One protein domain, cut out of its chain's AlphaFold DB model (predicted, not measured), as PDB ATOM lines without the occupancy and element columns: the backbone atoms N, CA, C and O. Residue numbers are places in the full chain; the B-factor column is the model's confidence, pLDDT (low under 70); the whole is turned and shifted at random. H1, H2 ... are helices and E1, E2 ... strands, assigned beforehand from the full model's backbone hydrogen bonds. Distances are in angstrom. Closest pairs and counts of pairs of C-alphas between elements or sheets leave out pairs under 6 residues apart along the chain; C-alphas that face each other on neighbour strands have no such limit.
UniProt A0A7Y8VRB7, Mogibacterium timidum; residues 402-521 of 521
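What this domain is: This is residues 402 to 521 of the 521 residues of a protein of Mogibacterium timidum (UniProt A0A7Y8VRB7). A small twisted sheet of four short strands, E1 to E4, has the two long helices H2 and H4 packed over one face, H4 over E3 and E4 and H2 nearer E2. Away from the sheet lies the short helix H3 among long loops, residues 412 to 429 and 462 to 475, while little H1 grazes the sheet near E1. The 120 printed residues run H1 H2 E1 H3 E2 H4 E3 E4; the sheet's order is E1 E2 E4 E3, antiparallel throughout. The class is mixed, helices and strands, with under half of the residues in named elements. The whole is compact, radius of gyration of the C-alphas 13.3 A, and rounded, spanning 35 by 31 by 23 A.

How they stand to each other: In the sheet, E2 (residues 476 to 480) and E4 (517 to 520) are inner strands, antiparallel at 159 degrees, with N 479 and O 517 2.8 A apart. Edge strand E1 (448 to 451) neighbours E2, antiparallel at 134 degrees; N 448 and O 480 are 2.8 A apart. Edge strand E3 (505 to 508) forms a hairpin with E4, and N 518 and O 507 are 2.8 A apart. H4 (488 to 500) runs along the strands at a height over the sheet of 7.8 A, its closest C-alphas to E3 being Lys 495 and Cys 506, 5.7 A. E2, H4 and E3 make a split strand-helix-strand unit, two strands running the same way with E4 between them, with a right-handed crossover. H2 (430 to 443) is on the same face, at a height over the sheet of 9.9 A, giving two layers, helices on one face of a sheet. H2 and H4 touch at a steep tilt of 49 degrees, opposite ways, through residues 435 to 439 and 494 to 498 alone; the closest C-alphas are Ile 435 and Ala 498, 6.3 A. H1 (408 to 411) only grazes the sheet with residues 409 to 411. H3 (456 to 461) is not on the sheet. Every O i to N i+4 pair is within hydrogen-bond range in H2, H3 and H4; H1 is too short for one.

Where its parts are: E2, residues 476 to 480, is 13.5 A long; E1, E3 and E4 have four residues each. H2 measures 20.1 A and H4 18.5 A. H1 begins at C-alpha 408 (44.125, -21.874, 128.905), and E4 ends at C-alpha 520 (29.086, -25.922, 122.351).

The domain as a whole: The farthest C-alphas, Arg 418 and Gln 500, are 36.6 A apart. The printed part has no cut. The links H1 to H2 and H3 to E2 are long. Mean pLDDT of the printed part is 77.7, with 33 residues under 70; H4 averages 61.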
ATOM      1  N   VAL A 402      45.266 -26.648 129.633       79.50
ATOM      2  CA  VAL A 402      43.977 -27.172 130.128       79.50
ATOM      3  C   VAL A 402      43.638 -28.540 129.541       79.50
ATOM      4  O   VAL A 402      42.708 -29.192 130.003       79.50
ATOM      5  N   SER A 403      44.401 -28.984 128.543       77.50
ATOM      6  CA  SER A 403      44.353 -30.314 127.924       77.50
ATOM      7  C   SER A 403      45.701 -30.597 127.246       77.50
ATOM      8  O   SER A 403      46.607 -29.770 127.350       77.50
ATOM      9  N   ALA A 404      45.861 -31.740 126.577       67.50
ATOM     10  CA  ALA A 404      47.138 -32.136 125.982       67.50
ATOM     11  C   ALA A 404      47.639 -31.130 124.932       67.50
ATOM     12  O   ALA A 404      48.838 -30.870 124.849       67.50
ATOM     13  N   HIS A 405      46.725 -30.525 124.170       83.38
ATOM     14  CA  HIS A 405      47.063 -29.673 123.034       83.38
ATOM     15  C   HIS A 405      46.473 -28.268 123.085       83.38
ATOM     16  O   HIS A 405      46.670 -27.518 122.128       83.38
ATOM     17  N   PHE A 406      45.775 -27.910 124.165       81.19
ATOM     18  CA  PHE A 406      45.229 -26.566 124.324       81.19
ATOM     19  C   PHE A 406      45.650 -25.895 125.631       81.19
ATOM     20  O   PHE A 406      45.423 -26.413 126.735       81.19
ATOM     21  N   ALA A 407      46.198 -24.692 125.492       86.56
ATOM     22  CA  ALA A 407      46.512 -23.774 126.570       86.56
ATOM     23  C   ALA A 407      45.265 -23.029 127.053       86.56
ATOM     24  O   ALA A 407      44.372 -22.684 126.277       86.56
ATOM     25  N   LYS A 408      45.215 -22.693 128.349       84.31
ATOM     26  CA  LYS A 408      44.125 -21.874 128.905       84.31
ATOM     27  C   LYS A 408      44.005 -20.532 128.174       84.31
ATOM     28  O   LYS A 408      42.898 -20.049 127.952       84.31
ATOM     29  N   SER A 409      45.146 -19.956 127.789       84.25
ATOM     30  CA  SER A 409      45.264 -18.674 127.088       84.25
ATOM     31  C   SER A 409      44.582 -18.648 125.722       84.25
ATOM     32  O   SER A 409      44.085 -17.593 125.337       84.25
ATOM     33  N   GLU A 410      44.488 -19.780 125.023       89.56
ATOM     34  CA  GLU A 410      43.816 -19.868 123.717       89.56
ATOM     35  C   GLU A 410      42.309 -19.609 123.823       89.56
ATOM     36  O   GLU A 410      41.686 -19.118 122.888       89.56
ATOM     37  N   PHE A 411      41.717 -19.857 124.993       93.88
ATOM     38  CA  PHE A 411      40.297 -19.611 125.247       93.88
ATOM     39  C   PHE A 411      40.025 -18.256 125.898       93.88
ATOM     40  O   PHE A 411      38.906 -18.008 126.358       93.88
ATOM     41  N   ARG A 412      41.027 -17.380 125.995       86.31
ATOM     42  CA  ARG A 412      40.879 -16.094 126.672       86.31
ATOM     43  C   ARG A 412      39.875 -15.201 125.940       86.31
ATOM     44  O   ARG A 412      39.815 -15.159 124.716       86.31
ATOM     45  N   CYS A 413      39.112 -14.433 126.709       83.38
ATOM     46  CA  CYS A 413      38.154 -13.475 126.179       83.38
ATOM     47  C   CYS A 413      38.800 -12.468 125.232       83.38
ATOM     48  O   CYS A 413      39.749 -11.762 125.588       83.38
ATOM     49  N   GLY A 414      38.198 -12.344 124.046       83.06
ATOM     50  CA  GLY A 414      38.624 -11.438 122.980       83.06
ATOM     51  C   GLY A 414      38.495  -9.951 123.317       83.06
ATOM     52  O   GLY A 414      38.880  -9.108 122.514       83.06
ATOM     53  N   CYS A 415      38.026  -9.586 124.519       71.25
ATOM     54  CA  CYS A 415      38.079  -8.199 124.986       71.25
ATOM     55  C   CYS A 415      39.512  -7.694 125.217       71.25
ATOM     56  O   CYS A 415      39.688  -6.525 125.555       71.25
ATOM     57  N   GLY A 416      40.522  -8.569 125.143       73.44
ATOM     58  CA  GLY A 416      41.930  -8.191 125.262       73.44
ATOM     59  C   GLY A 416      42.293  -7.594 126.622       73.44
ATOM     60  O   GLY A 416      43.208  -6.792 126.713       73.44
ATOM     61  N   GLY A 417      41.564  -7.941 127.690       70.19
ATOM     62  CA  GLY A 417      41.745  -7.332 129.015       70.19
ATOM     63  C   GLY A 417      40.945  -6.047 129.265       70.19
ATOM     64  O   GLY A 417      40.884  -5.586 130.395       70.19
ATOM     65  N   ARG A 418      40.266  -5.490 128.251       64.81
ATOM     66  CA  ARG A 418      39.547  -4.206 128.362       64.81
ATOM     67  C   ARG A 418      38.388  -4.210 129.368       64.81
ATOM     68  O   ARG A 418      38.071  -3.170 129.934       64.81
ATOM     69  N   TYR A 419      37.729  -5.355 129.559       69.06
ATOM     70  CA  TYR A 419      36.520  -5.468 130.393       69.06
ATOM     71  C   TYR A 419      36.561  -6.598 131.424       69.06
ATOM     72  O   TYR A 419      35.663  -6.689 132.256       69.06
ATOM     73  N   CYS A 420      37.530  -7.506 131.330       78.50
ATOM     74  CA  CYS A 420      37.686  -8.625 132.253       78.50
ATOM     75  C   CYS A 420      39.131  -9.122 132.239       78.50
ATOM     76  O   CYS A 420      39.867  -8.873 131.285       78.50
ATOM     77  N   ASP A 421      39.484  -9.915 133.243       75.50
ATOM     78  CA  ASP A 421      40.749 -10.657 133.361       75.50
ATOM     79  C   ASP A 421      41.008 -11.662 132.216       75.50
ATOM     80  O   ASP A 421      42.123 -12.163 132.053       75.50
ATOM     81  N   GLY A 422      39.997 -11.927 131.386       72.88
ATOM     82  CA  GLY A 422      40.033 -12.852 130.262       72.88
ATOM     83  C   GLY A 422      39.169 -14.096 130.460       72.88
ATOM     84  O   GLY A 422      38.848 -14.752 129.476       72.88
ATOM     85  N   TYR A 423      38.752 -14.399 131.689       79.75
ATOM     86  CA  TYR A 423      38.049 -15.644 132.016       79.75
ATOM     87  C   TYR A 423      36.781 -15.412 132.833       79.75
ATOM     88  O   TYR A 423      35.894 -16.260 132.824       79.75
ATOM     89  N   ASN A 424      36.654 -14.262 133.501       77.88
ATOM     90  CA  ASN A 424      35.470 -13.853 134.251       77.88
ATOM     91  C   ASN A 424      35.028 -14.920 135.275       77.88
ATOM     92  O   ASN A 424      33.850 -15.273 135.353       77.88
ATOM     93  N   GLY A 425      36.002 -15.499 135.989       76.75
ATOM     94  CA  GLY A 425      35.787 -16.590 136.947       76.75
ATOM     95  C   GLY A 425      35.379 -17.935 136.328       76.75
ATOM     96  O   GLY A 425      34.882 -18.804 137.043       76.75
ATOM     97  N   ARG A 426      35.530 -18.124 135.009       83.38
ATOM     98  CA  ARG A 426      35.164 -19.361 134.299       83.38
ATOM     99  C   ARG A 426      36.384 -20.211 133.951       83.38
ATOM    100  O   ARG A 426      37.478 -19.700 133.716       83.38
ATOM    101  N   ASN A 427      36.158 -21.517 133.855       84.50
ATOM    102  CA  ASN A 427      37.089 -22.467 133.254       84.50
ATOM    103  C   ASN A 427      36.513 -22.977 131.933       84.50
ATOM    104  O   ASN A 427      35.299 -22.955 131.731       84.50
ATOM    105  N   VAL A 428      37.388 -23.439 131.043       86.00
ATOM    106  CA  VAL A 428      36.964 -24.136 129.825       86.00
ATOM    107  C   VAL A 428      36.398 -25.488 130.236       86.00
ATOM    108  O   VAL A 428      36.993 -26.183 131.060       86.00
ATOM    109  N   SER A 429      35.235 -25.850 129.705       90.38
ATOM    110  CA  SER A 429      34.589 -27.094 130.099       90.38
ATOM    111  C   SER A 429      35.414 -28.321 129.684       90.38
ATOM    112  O   SER A 429      35.786 -28.424 128.512       90.38
ATOM    113  N   PRO A 430      35.613 -29.308 130.579       77.06
ATOM    114  CA  PRO A 430      36.262 -30.573 130.235       77.06
ATOM    115  C   PRO A 430      35.579 -31.317 129.080       77.06
ATOM    116  O   PRO A 430      36.252 -31.907 128.240       77.06
ATOM    117  N   LYS A 431      34.242 -31.250 128.988       80.56
ATOM    118  CA  LYS A 431      33.486 -31.885 127.896       80.56
ATOM    119  C   LYS A 431      33.778 -31.212 126.550       80.56
ATOM    120  O   LYS A 431      33.936 -31.908 125.552       80.56
ATOM    121  N   LEU A 432      33.904 -29.883 126.535       91.56
ATOM    122  CA  LEU A 432      34.294 -29.140 125.336       91.56
ATOM    123  C   LEU A 432      35.729 -29.492 124.931       91.56
ATOM    124  O   LEU A 432      35.958 -29.845 123.780       91.56
ATOM    125  N   LEU A 433      36.673 -29.465 125.877       82.12
ATOM    126  CA  LEU A 433      38.072 -29.827 125.624       82.12
ATOM    127  C   LEU A 433      38.202 -31.243 125.048       82.12
ATOM    128  O   LEU A 433      38.911 -31.437 124.071       82.12
ATOM    129  N   ASN A 434      37.450 -32.211 125.575       75.50
ATOM    130  CA  ASN A 434      37.427 -33.578 125.053       75.50
ATOM    131  C   ASN A 434      36.949 -33.655 123.590       75.50
ATOM    132  O   ASN A 434      37.507 -34.410 122.798       75.50
ATOM    133  N   ILE A 435      35.933 -32.874 123.208       82.12
ATOM    134  CA  ILE A 435      35.483 -32.801 121.807       82.12
ATOM    135  C   ILE A 435      36.593 -32.225 120.927       82.12
ATOM    136  O   ILE A 435      36.895 -32.787 119.878       82.12
ATOM    137  N   LEU A 436      37.222 -31.132 121.362       90.81
ATOM    138  CA  LEU A 436      38.284 -30.468 120.607       90.81
ATOM    139  C   LEU A 436      39.514 -31.365 120.427       90.81
ATOM    140  O   LEU A 436      40.050 -31.438 119.325       90.81
ATOM    141  N   GLU A 437      39.911 -32.105 121.462       81.50
ATOM    142  CA  GLU A 437      41.009 -33.075 121.391       81.50
ATOM    143  C   GLU A 437      40.700 -34.222 120.420       81.50
ATOM    144  O   GLU A 437      41.540 -34.583 119.599       81.50
ATOM    145  N   LYS A 438      39.467 -34.743 120.420       67.38
ATOM    146  CA  LYS A 438      39.050 -35.784 119.466       67.38
ATOM    147  C   LYS A 438      39.002 -35.283 118.024       67.38
ATOM    148  O   LYS A 438      39.382 -36.014 117.111       67.38
ATOM    149  N   ILE A 439      38.563 -34.042 117.799       75.12
ATOM    150  CA  ILE A 439      38.605 -33.418 116.467       75.12
ATOM    151  C   ILE A 439      40.063 -33.220 116.032       75.12
ATOM    152  O   ILE A 439      40.408 -33.546 114.896       75.12
ATOM    153  N   ARG A 440      40.934 -32.748 116.930       79.81
ATOM    154  CA  ARG A 440      42.363 -32.551 116.649       79.81
ATOM    155  C   ARG A 440      43.033 -33.872 116.272       79.81
ATOM    156  O   ARG A 440      43.740 -33.927 115.268       79.81
ATOM    157  N   ALA A 441      42.766 -34.926 117.040       58.19
ATOM    158  CA  ALA A 441      43.272 -36.269 116.789       58.19
ATOM    159  C   ALA A 441      42.770 -36.835 115.451       58.19
ATOM    160  O   ALA A 441      43.563 -37.395 114.704       58.19
ATOM    161  N   TYR A 442      41.488 -36.635 115.113       61.69
ATOM    162  CA  TYR A 442      40.914 -37.094 113.842       61.69
ATOM    163  C   TYR A 442      41.622 -36.488 112.624       61.69
ATOM    164  O   TYR A 442      41.934 -37.195 111.673       61.69
ATOM    165  N   TYR A 443      41.877 -35.176 112.643       61.09
ATOM    166  CA  TYR A 443      42.504 -34.492 111.508       61.09
ATOM    167  C   TYR A 443      44.034 -34.532 111.527       61.09
ATOM    168  O   TYR A 443      44.651 -34.172 110.526       61.09
ATOM    169  N   GLY A 444      44.654 -34.886 112.658       59.47
ATOM    170  CA  GLY A 444      46.105 -34.804 112.842       59.47
ATOM    171  C   GLY A 444      46.659 -33.387 112.635       59.47
ATOM    172  O   GLY A 444      47.816 -33.218 112.255       59.47
ATOM    173  N   LYS A 445      45.828 -32.354 112.824       64.75
ATOM    174  CA  LYS A 445      46.149 -30.951 112.523       64.75
ATOM    175  C   LYS A 445      45.936 -30.065 113.745       64.75
ATOM    176  O   LYS A 445      45.006 -30.317 114.512       64.75
ATOM    177  N   PRO A 446      46.735 -28.997 113.915       69.81
ATOM    178  CA  PRO A 446      46.453 -27.981 114.917       69.81
ATOM    179  C   PRO A 446      45.061 -27.370 114.735       69.81
ATOM    180  O   PRO A 446      44.630 -27.114 113.610       69.81
ATOM    181  N   ILE A 447      44.386 -27.115 115.854       89.62
ATOM    182  CA  ILE A 447      43.129 -26.368 115.899       89.62
ATOM    183  C   ILE A 447      43.426 -24.995 116.488       89.62
ATOM    184  O   ILE A 447      43.985 -24.907 117.576       89.62
ATOM    185  N   THR A 448      43.018 -23.939 115.791       90.31
ATOM    186  CA  THR A 448      43.061 -22.566 116.296       90.31
ATOM    187  C   THR A 448      41.733 -22.230 116.962       90.31
ATOM    188  O   THR A 448      40.683 -22.306 116.321       90.31
ATOM    189  N   ILE A 449      41.770 -21.799 118.224       94.44
ATOM    190  CA  ILE A 449      40.601 -21.221 118.896       94.44
ATOM    191  C   ILE A 449      40.456 -19.766 118.443       94.44
ATOM    192  O   ILE A 449      41.256 -18.906 118.807       94.44
ATOM    193  N   THR A 450      39.445 -19.476 117.626       88.38
ATOM    194  CA  THR A 450      39.173 -18.112 117.141       88.38
ATOM    195  C   THR A 450      38.274 -17.338 118.100       88.38
ATOM    196  O   THR A 450      38.311 -16.108 118.138       88.38
ATOM    197  N   SER A 451      37.490 -18.042 118.925       90.44
ATOM    198  CA  SER A 451      36.739 -17.437 120.021       90.44
ATOM    199  C   SER A 451      36.515 -18.418 121.168       90.44
ATOM    200  O   SER A 451      35.890 -19.457 120.984       90.44
ATOM    201  N   GLY A 452      36.990 -18.067 122.364       92.12
ATOM    202  CA  GLY A 452      36.815 -18.854 123.588       92.12
ATOM    203  C   GLY A 452      35.776 -18.263 124.542       92.12
ATOM    204  O   GLY A 452      34.658 -17.930 124.151       92.12
ATOM    205  N   ILE A 453      36.141 -18.121 125.815       93.38
ATOM    206  CA  ILE A 453      35.286 -17.551 126.862       93.38
ATOM    207  C   ILE A 453      34.948 -16.091 126.538       93.38
ATOM    208  O   ILE A 453      35.789 -15.358 126.036       93.38
ATOM    209  N   ARG A 454      33.735 -15.622 126.850       89.88
ATOM    210  CA  ARG A 454      33.342 -14.212 126.653       89.88
ATOM    211  C   ARG A 454      32.810 -13.593 127.944       89.88
ATOM    212  O   ARG A 454      31.961 -14.174 128.616       89.88
ATOM    213  N   CYS A 455      33.248 -12.377 128.280       84.06
ATOM    214  CA  CYS A 455      32.562 -11.569 129.293       84.06
ATOM    215  C   CYS A 455      31.277 -10.959 128.709       84.06
ATOM    216  O   CYS A 455      31.145 -10.850 127.490       84.06
ATOM    217  N   GLN A 456      30.339 -10.538 129.566       86.44
ATOM    218  CA  GLN A 456      29.059  -9.951 129.132       86.44
ATOM    219  C   GLN A 456      29.272  -8.794 128.144       86.44
ATOM    220  O   GLN A 456      28.737  -8.826 127.045       86.44
ATOM    221  N   ARG A 457      30.120  -7.819 128.499       79.88
ATOM    222  CA  ARG A 457      30.350  -6.621 127.674       79.88
ATOM    223  C   ARG A 457      30.922  -6.947 126.296       79.88
ATOM    224  O   ARG A 457      30.508  -6.354 125.309       79.88
ATOM    225  N   TYR A 458      31.859  -7.892 126.221       83.50
ATOM    226  CA  TYR A 458      32.417  -8.316 124.939       83.50
ATOM    227  C   TYR A 458      31.396  -9.104 124.122       83.50
ATOM    228  O   TYR A 458      31.224  -8.823 122.943       83.50
ATOM    229  N   ASN A 459      30.659 -10.021 124.752       85.62
ATOM    230  CA  ASN A 459      29.575 -10.748 124.098       85.62
ATOM    231  C   ASN A 459      28.531  -9.798 123.496       85.62
ATOM    232  O   ASN A 459      28.167  -9.963 122.341       85.62
ATOM    233  N   ASP A 460      28.105  -8.775 124.237       85.06
ATOM    234  CA  ASP A 460      27.103  -7.809 123.771       85.06
ATOM    235  C   ASP A 460      27.630  -6.888 122.662       85.06
ATOM    236  O   ASP A 460      26.852  -6.377 121.861       85.06
ATOM    237  N   SER A 461      28.953  -6.696 122.584       81.56
ATOM    238  CA  SER A 461      29.592  -5.928 121.508       81.56
ATOM    239  C   SER A 461      29.672  -6.684 120.178       81.56
ATOM    240  O   SER A 461      29.841  -6.070 119.126       81.56
ATOM    241  N   LEU A 462      29.557  -8.016 120.204       74.31
ATOM    242  CA  LEU A 462      29.653  -8.849 119.012       74.31
ATOM    243  C   LEU A 462      28.298  -8.914 118.307       74.31
ATOM    244  O   LEU A 462      27.326  -9.473 118.821       74.31
ATOM    245  N   ARG A 463      28.249  -8.399 117.077       63.59
ATOM    246  CA  ARG A 463      27.060  -8.448 116.221       63.59
ATOM    247  C   ARG A 463      26.556  -9.895 116.082       63.59
ATOM    248  O   ARG A 463      27.320 -10.792 115.738       63.59
ATOM    249  N   GLY A 464      25.269 -10.121 116.348       64.25
ATOM    250  CA  GLY A 464      24.639 -11.448 116.261       64.25
ATOM    251  C   GLY A 464      24.864 -12.370 117.468       64.25
ATOM    252  O   GLY A 464      24.371 -13.494 117.460       64.25
ATOM    253  N   SER A 465      25.570 -11.927 118.515       68.62
ATOM    254  CA  SER A 465      25.691 -12.713 119.749       68.62
ATOM    255  C   SER A 465      24.417 -12.647 120.595       68.62
ATOM    256  O   SER A 465      23.797 -11.596 120.744       68.62
ATOM    257  N   ILE A 466      24.044 -13.778 121.197       71.69
ATOM    258  CA  ILE A 466      22.895 -13.878 122.109       71.69
ATOM    259  C   ILE A 466      23.300 -13.573 123.558       71.69
ATOM    260  O   ILE A 466      24.418 -13.876 123.982       71.69
ATOM    261  N   LYS A 467      22.373 -13.029 124.361       75.81
ATOM    262  CA  LYS A 467      22.637 -12.661 125.770       75.81
ATOM    263  C   LYS A 467      23.087 -13.851 126.625       75.81
ATOM    264  O   LYS A 467      24.011 -13.708 127.423       75.81
ATOM    265  N   ASN A 468      22.496 -15.030 126.429       76.19
ATOM    266  CA  ASN A 468      22.781 -16.243 127.209       76.19
ATOM    267  C   ASN A 468      23.767 -17.188 126.501       76.19
ATOM    268  O   ASN A 468      23.639 -18.403 126.582       76.19
ATOM    269  N   SER A 469      24.734 -16.624 125.775       82.56
ATOM    270  CA  SER A 469      25.730 -17.398 125.029       82.56
ATOM    271  C   SER A 469      26.530 -18.348 125.926       82.56
ATOM    272  O   SER A 469      27.034 -17.947 126.977       82.56
ATOM    273  N   VAL A 470      26.724 -19.588 125.466       88.88
ATOM    274  CA  VAL A 470      27.500 -20.630 126.166       88.88
ATOM    275  C   VAL A 470      29.003 -20.286 126.224       88.88
ATOM    276  O   VAL A 470      29.732 -20.740 127.106       88.88
ATOM    277  N   HIS A 471      29.475 -19.347 125.394       92.94
ATOM    278  CA  HIS A 471      30.809 -18.760 125.566       92.94
ATOM    279  C   HIS A 471      30.969 -18.063 126.930       92.94
ATOM    280  O   HIS A 471      32.072 -17.988 127.467       92.94
ATOM    281  N   ARG A 472      29.883 -17.565 127.538       92.12
ATOM    282  CA  ARG A 472      29.922 -16.884 128.846       92.12
ATOM    283  C   ARG A 472      30.061 -17.835 130.037       92.12
ATOM    284  O   ARG A 472      30.299 -17.382 131.160       92.12
ATOM    285  N   THR A 473      29.898 -19.135 129.802       89.19
ATOM    286  CA  THR A 473      30.040 -20.193 130.810       89.19
ATOM    287  C   THR A 473      31.297 -21.040 130.604       89.19
ATOM    288  O   THR A 473      31.623 -21.829 131.482       89.19
ATOM    289  N   GLY A 474      32.022 -20.854 129.492       90.00
ATOM    290  CA  GLY A 474      33.189 -21.666 129.123       90.00
ATOM    291  C   GLY A 474      32.846 -22.995 128.444       90.00
ATOM    292  O   GLY A 474      33.718 -23.845 128.290       90.00
ATOM    293  N   GLY A 475      31.589 -23.174 128.027       91.12
ATOM    294  CA  GLY A 475      31.112 -24.367 127.325       91.12
ATOM    295  C   GLY A 475      31.022 -24.215 125.805       91.12
ATOM    296  O   GLY A 475      30.351 -25.021 125.175       91.12
ATOM    297  N   ALA A 476      31.633 -23.187 125.208       94.12
ATOM    298  CA  ALA A 476      31.670 -23.033 123.755       94.12
ATOM    299  C   ALA A 476      33.023 -22.538 123.245       94.12
ATOM    300  O   ALA A 476      33.719 -21.793 123.942       94.12
ATOM    301  N   ALA A 477      33.349 -22.923 122.014       96.31
ATOM    302  CA  ALA A 477      34.480 -22.410 121.259       96.31
ATOM    303  C   ALA A 477      34.138 -22.301 119.769       96.31
ATOM    304  O   ALA A 477      33.481 -23.178 119.210       96.31
ATOM    305  N   ASP A 478      34.637 -21.246 119.132       95.19
ATOM    306  CA  ASP A 478      34.716 -21.151 117.678       95.19
ATOM    307  C   ASP A 478      36.110 -21.630 117.265       95.19
ATOM    308  O   ASP A 478      37.116 -21.155 117.806       95.19
ATOM    309  N   ILE A 479      36.171 -22.598 116.350       97.25
ATOM    310  CA  ILE A 479      37.416 -23.262 115.966       97.25
ATOM    311  C   ILE A 479      37.704 -23.162 114.477       97.25
ATOM    312  O   ILE A 479      36.801 -23.234 113.647       97.25
ATOM    313  N   TYR A 480      38.981 -23.046 114.140       91.56
ATOM    314  CA  TYR A 480      39.493 -23.053 112.777       91.56
ATOM    315  C   TYR A 480      40.552 -24.148 112.629       91.56
ATOM    316  O   TYR A 480      41.417 -24.301 113.491       91.56
ATOM    317  N   ILE A 481      40.481 -24.911 111.539       84.50
ATOM    318  CA  ILE A 481      41.429 -25.982 111.222       84.50
ATOM    319  C   ILE A 481      41.985 -25.708 109.816       84.50
ATOM    320  O   ILE A 481      41.249 -25.889 108.839       84.50
ATOM    321  N   PRO A 482      43.257 -25.286 109.688       78.00
ATOM    322  CA  PRO A 482      43.846 -24.915 108.404       78.00
ATOM    323  C   PRO A 482      43.758 -26.027 107.352       78.00
ATOM    324  O   PRO A 482      44.131 -27.178 107.605       78.00
ATOM    325  N   GLY A 483      43.279 -25.679 106.159       66.44
ATOM    326  CA  GLY A 483      43.063 -26.594 105.038       66.44
ATOM    327  C   GLY A 483      41.828 -27.490 105.177       66.44
ATOM    328  O   GLY A 483      41.506 -28.218 104.245       66.44
ATOM    329  N   VAL A 484      41.129 -27.446 106.316       66.31
ATOM    330  CA  VAL A 484      39.893 -28.206 106.551       66.31
ATOM    331  C   VAL A 484      38.717 -27.242 106.572       66.31
ATOM    332  O   VAL A 484      37.877 -27.262 105.674       66.31
ATOM    333  N   THR A 485      38.665 -26.341 107.553       79.06
ATOM    334  CA  THR A 485      37.520 -25.439 107.716       79.06
ATOM    335  C   THR A 485      37.540 -24.258 106.745       79.06
ATOM    336  O   THR A 485      36.639 -23.427 106.793       79.06
ATOM    337  N   ASP A 486      38.502 -24.195 105.821       77.88
ATOM    338  CA  ASP A 486      38.515 -23.238 104.707       77.88
ATOM    339  C   ASP A 486      37.378 -23.479 103.710       77.88
ATOM    340  O   ASP A 486      36.833 -22.540 103.128       77.88
ATOM    341  N   THR A 487      36.938 -24.731 103.580       64.06
ATOM    342  CA  THR A 487      35.843 -25.114 102.686       64.06
ATOM    343  C   THR A 487      34.539 -25.325 103.453       64.06
ATOM    344  O   THR A 487      34.533 -25.717 104.622       64.06
ATOM    345  N   ALA A 488      33.400 -25.100 102.790       55.72
ATOM    346  CA  ALA A 488      32.090 -25.380 103.382       55.72
ATOM    347  C   ALA A 488      31.926 -26.869 103.736       55.72
ATOM    348  O   ALA A 488      31.403 -27.185 104.801       55.72
ATOM    349  N   ALA A 489      32.443 -27.767 102.893       46.62
ATOM    350  CA  ALA A 489      32.421 -29.209 103.122       46.62
ATOM    351  C   ALA A 489      33.267 -29.626 104.338       46.62
ATOM    352  O   ALA A 489      32.819 -30.419 105.164       46.62
ATOM    353  N   GLY A 490      34.463 -29.056 104.510       51.75
ATOM    354  CA  GLY A 490      35.282 -29.339 105.688       51.75
ATOM    355  C   GLY A 490      34.653 -28.810 106.978       51.75
ATOM    356  O   GLY A 490      34.663 -29.505 107.992       51.75
ATOM    357  N   ARG A 491      33.998 -27.641 106.936       80.38
ATOM    358  CA  ARG A 491      33.191 -27.143 108.066       80.38
ATOM    359  C   ARG A 491      31.998 -28.056 108.381       80.38
ATOM    360  O   ARG A 491      31.736 -28.311 109.556       80.38
ATOM    361  N   ALA A 492      31.337 -28.609 107.360       51.75
ATOM    362  CA  ALA A 492      30.275 -29.608 107.518       51.75
ATOM    363  C   ALA A 492      30.767 -30.872 108.235       51.75
ATOM    364  O   ALA A 492      30.127 -31.351 109.173       51.75
ATOM    365  N   GLN A 493      31.943 -31.372 107.853       54.78
ATOM    366  CA  GLN A 493      32.527 -32.561 108.469       54.78
ATOM    367  C   GLN A 493      32.956 -32.310 109.919       54.78
ATOM    368  O   GLN A 493      32.668 -33.128 110.790       54.78
ATOM    369  N   VAL A 494      33.580 -31.164 110.211       69.12
ATOM    370  CA  VAL A 494      33.914 -30.780 111.592       69.12
ATOM    371  C   VAL A 494      32.644 -30.678 112.440       69.12
ATOM    372  O   VAL A 494      32.635 -31.160 113.572       69.12
ATOM    373  N   LYS A 495      31.547 -30.137 111.889       79.25
ATOM    374  CA  LYS A 495      30.238 -30.117 112.560       79.25
ATOM    375  C   LYS A 495      29.738 -31.525 112.882       79.25
ATOM    376  O   LYS A 495      29.359 -31.788 114.023       79.25
ATOM    377  N   LYS A 496      29.776 -32.437 111.909       55.59
ATOM    378  CA  LYS A 496      29.368 -33.838 112.086       55.59
ATOM    379  C   LYS A 496      30.201 -34.550 113.158       55.59
ATOM    380  O   LYS A 496      29.638 -35.201 114.035       55.59
ATOM    381  N   LEU A 497      31.523 -34.374 113.132       58.78
ATOM    382  CA  LEU A 497      32.439 -34.933 114.132       58.78
ATOM    383  C   LEU A 497      32.185 -34.360 115.528       58.78
ATOM    384  O   LEU A 497      32.161 -35.109 116.500       58.78
ATOM    385  N   ALA A 498      31.944 -33.053 115.637       72.44
ATOM    386  CA  ALA A 498      31.615 -32.424 116.910       72.44
ATOM    387  C   ALA A 498      30.364 -33.060 117.540       72.44
ATOM    388  O   ALA A 498      30.396 -33.430 118.714       72.44
ATOM    389  N   TYR A 499      29.297 -33.263 116.758       64.06
ATOM    390  CA  TYR A 499      28.098 -33.965 117.224       64.06
ATOM    391  C   TYR A 499      28.382 -35.418 117.612       64.06
ATOM    392  O   TYR A 499      27.975 -35.851 118.688       64.06
ATOM    393  N   GLN A 500      29.150 -36.149 116.799       53.22
ATOM    394  CA  GLN A 500      29.562 -37.521 117.108       53.22
ATOM    395  C   GLN A 500      30.347 -37.618 118.428       53.22
ATOM    396  O   GLN A 500      30.248 -38.614 119.143       53.22
ATOM    397  N   TYR A 501      31.107 -36.581 118.779       64.19
ATOM    398  CA  TYR A 501      31.871 -36.516 120.024       64.19
ATOM    399  C   TYR A 501      31.105 -35.909 121.206       64.19
ATOM    400  O   TYR A 501      31.669 -35.803 122.298       64.19
ATOM    401  N   GLY A 502      29.821 -35.589 121.029       65.88
ATOM    402  CA  GLY A 502      28.922 -35.182 122.106       65.88
ATOM    403  C   GLY A 502      28.717 -33.673 122.243       65.88
ATOM    404  O   GLY A 502      28.340 -33.219 123.330       65.88
ATOM    405  N   ALA A 503      28.968 -32.891 121.187       78.56
ATOM    406  CA  ALA A 503      28.534 -31.496 121.130       78.56
ATOM    407  C   ALA A 503      27.005 -31.415 121.225       78.56
ATOM    408  O   ALA A 503      26.296 -32.199 120.596       78.56
ATOM    409  N   ALA A 504      26.499 -30.459 122.004       70.62
ATOM    410  CA  ALA A 504      25.064 -30.207 122.100       70.62
ATOM    411  C   ALA A 504      24.571 -29.392 120.901       70.62
ATOM    412  O   ALA A 504      23.474 -29.616 120.392       70.62
ATOM    413  N   TYR A 505      25.392 -28.455 120.425       77.62
ATOM    414  CA  TYR A 505      25.071 -27.645 119.265       77.62
ATOM    415  C   TYR A 505      26.331 -27.202 118.518       77.62
ATOM    416  O   TYR A 505      27.345 -26.837 119.116       77.62
ATOM    417  N   CYS A 506      26.271 -27.273 117.186       80.81
ATOM    418  CA  CYS A 506      27.390 -26.962 116.313       80.81
ATOM    419  C   CYS A 506      26.916 -26.363 114.979       80.81
ATOM    420  O   CYS A 506      25.979 -26.873 114.360       80.81
ATOM    421  N   TYR A 507      27.554 -25.281 114.526       76.56
ATOM    422  CA  TYR A 507      27.194 -24.591 113.281       76.56
ATOM    423  C   TYR A 507      28.383 -23.858 112.650       76.56
ATOM    424  O   TYR A 507      29.421 -23.668 113.276       76.56
ATOM    425  N   TYR A 508      28.238 -23.446 111.392       82.50
ATOM    426  CA  TYR A 508      29.250 -22.703 110.639       82.50
ATOM    427  C   TYR A 508      28.592 -21.857 109.542       82.50
ATOM    428  O   TYR A 508      27.409 -22.020 109.264       82.50
ATOM    429  N   GLY A 509      29.350 -20.961 108.900       64.56
ATOM    430  CA  GLY A 509      28.860 -20.210 107.732       64.56
ATOM    431  C   GLY A 509      28.004 -18.978 108.054       64.56
ATOM    432  O   GLY A 509      27.351 -18.425 107.168       64.56
ATOM    433  N   THR A 510      28.016 -18.501 109.303       64.00
ATOM    434  CA  THR A 510      27.458 -17.176 109.615       64.00
ATOM    435  C   THR A 510      28.467 -16.078 109.267       64.00
ATOM    436  O   THR A 510      29.678 -16.280 109.362       64.00
ATOM    437  N   SER A 511      27.976 -14.905 108.859       54.94
ATOM    438  CA  SER A 511      28.792 -13.804 108.316       54.94
ATOM    439  C   SER A 511      29.895 -13.307 109.257       54.94
ATOM    440  O   SER A 511      30.881 -12.748 108.792       54.94
ATOM    441  N   ASN A 512      29.772 -13.559 110.564       61.84
ATOM    442  CA  ASN A 512      30.728 -13.110 111.579       61.84
ATOM    443  C   ASN A 512      31.725 -14.202 112.012       61.84
ATOM    444  O   ASN A 512      32.546 -13.949 112.887       61.84
ATOM    445  N   MET A 513      31.653 -15.406 111.433       65.75
ATOM    446  CA  MET A 513      32.496 -16.547 111.820       65.75
ATOM    447  C   MET A 513      33.620 -16.865 110.834       65.75
ATOM    448  O   MET A 513      34.513 -17.645 111.167       65.75
ATOM    449  N   GLY A 514      33.596 -16.296 109.625       80.62
ATOM    450  CA  GLY A 514      34.568 -16.626 108.579       80.62
ATOM    451  C   GLY A 514      34.656 -18.140 108.341       80.62
ATOM    452  O   GLY A 514      33.639 -18.809 108.157       80.62
ATOM    453  N   ASN A 515      35.875 -18.681 108.406       87.38
ATOM    454  CA  ASN A 515      36.162 -20.108 108.225       87.38
ATOM    455  C   ASN A 515      36.052 -20.928 109.525       87.38
ATOM    456  O   ASN A 515      36.576 -22.039 109.588       87.38
ATOM    457  N   ALA A 516      35.417 -20.404 110.576       89.12
ATOM    458  CA  ALA A 516      35.283 -21.109 111.847       89.12
ATOM    459  C   ALA A 516      34.051 -22.028 111.910       89.12
ATOM    460  O   ALA A 516      33.055 -21.843 111.202       89.12
ATOM    461  N   VAL A 517      34.115 -22.997 112.822       89.88
ATOM    462  CA  VAL A 517      33.007 -23.855 113.248       89.88
ATOM    463  C   VAL A 517      32.765 -23.614 114.733       89.88
ATOM    464  O   VAL A 517      33.686 -23.715 115.537       89.88
ATOM    465  N   HIS A 518      31.534 -23.277 115.094       92.31
ATOM    466  CA  HIS A 518      31.114 -23.084 116.476       92.31
ATOM    467  C   HIS A 518      30.764 -24.429 117.079       92.31
ATOM    468  O   HIS A 518      29.973 -25.158 116.488       92.31
ATOM    469  N   ILE A 519      31.271 -24.718 118.270       93.69
ATOM    470  CA  ILE A 519      30.963 -25.927 119.030       93.69
ATOM    471  C   ILE A 519      30.576 -25.516 120.445       93.69
ATOM    472  O   ILE A 519      31.329 -24.800 121.108       93.69
ATOM    473  N   ASN A 520      29.444 -26.013 120.941       91.00
ATOM    474  CA  ASN A 520      29.086 -25.922 122.351       91.00
ATOM    475  C   ASN A 520      28.560 -27.259 122.912       91.00
ATOM    476  O   ASN A 520      28.316 -28.214 122.167       91.00
ATOM    477  N   ILE A 521      28.437 -27.338 124.239       84.25
ATOM    478  CA  ILE A 521      28.179 -28.577 124.996       84.25
ATOM    479  C   ILE A 521      26.985 -28.542 125.935       84.25
ATOM    480  O   ILE A 521      26.589 -27.434 126.362       84.25
TER     481      ILE A 521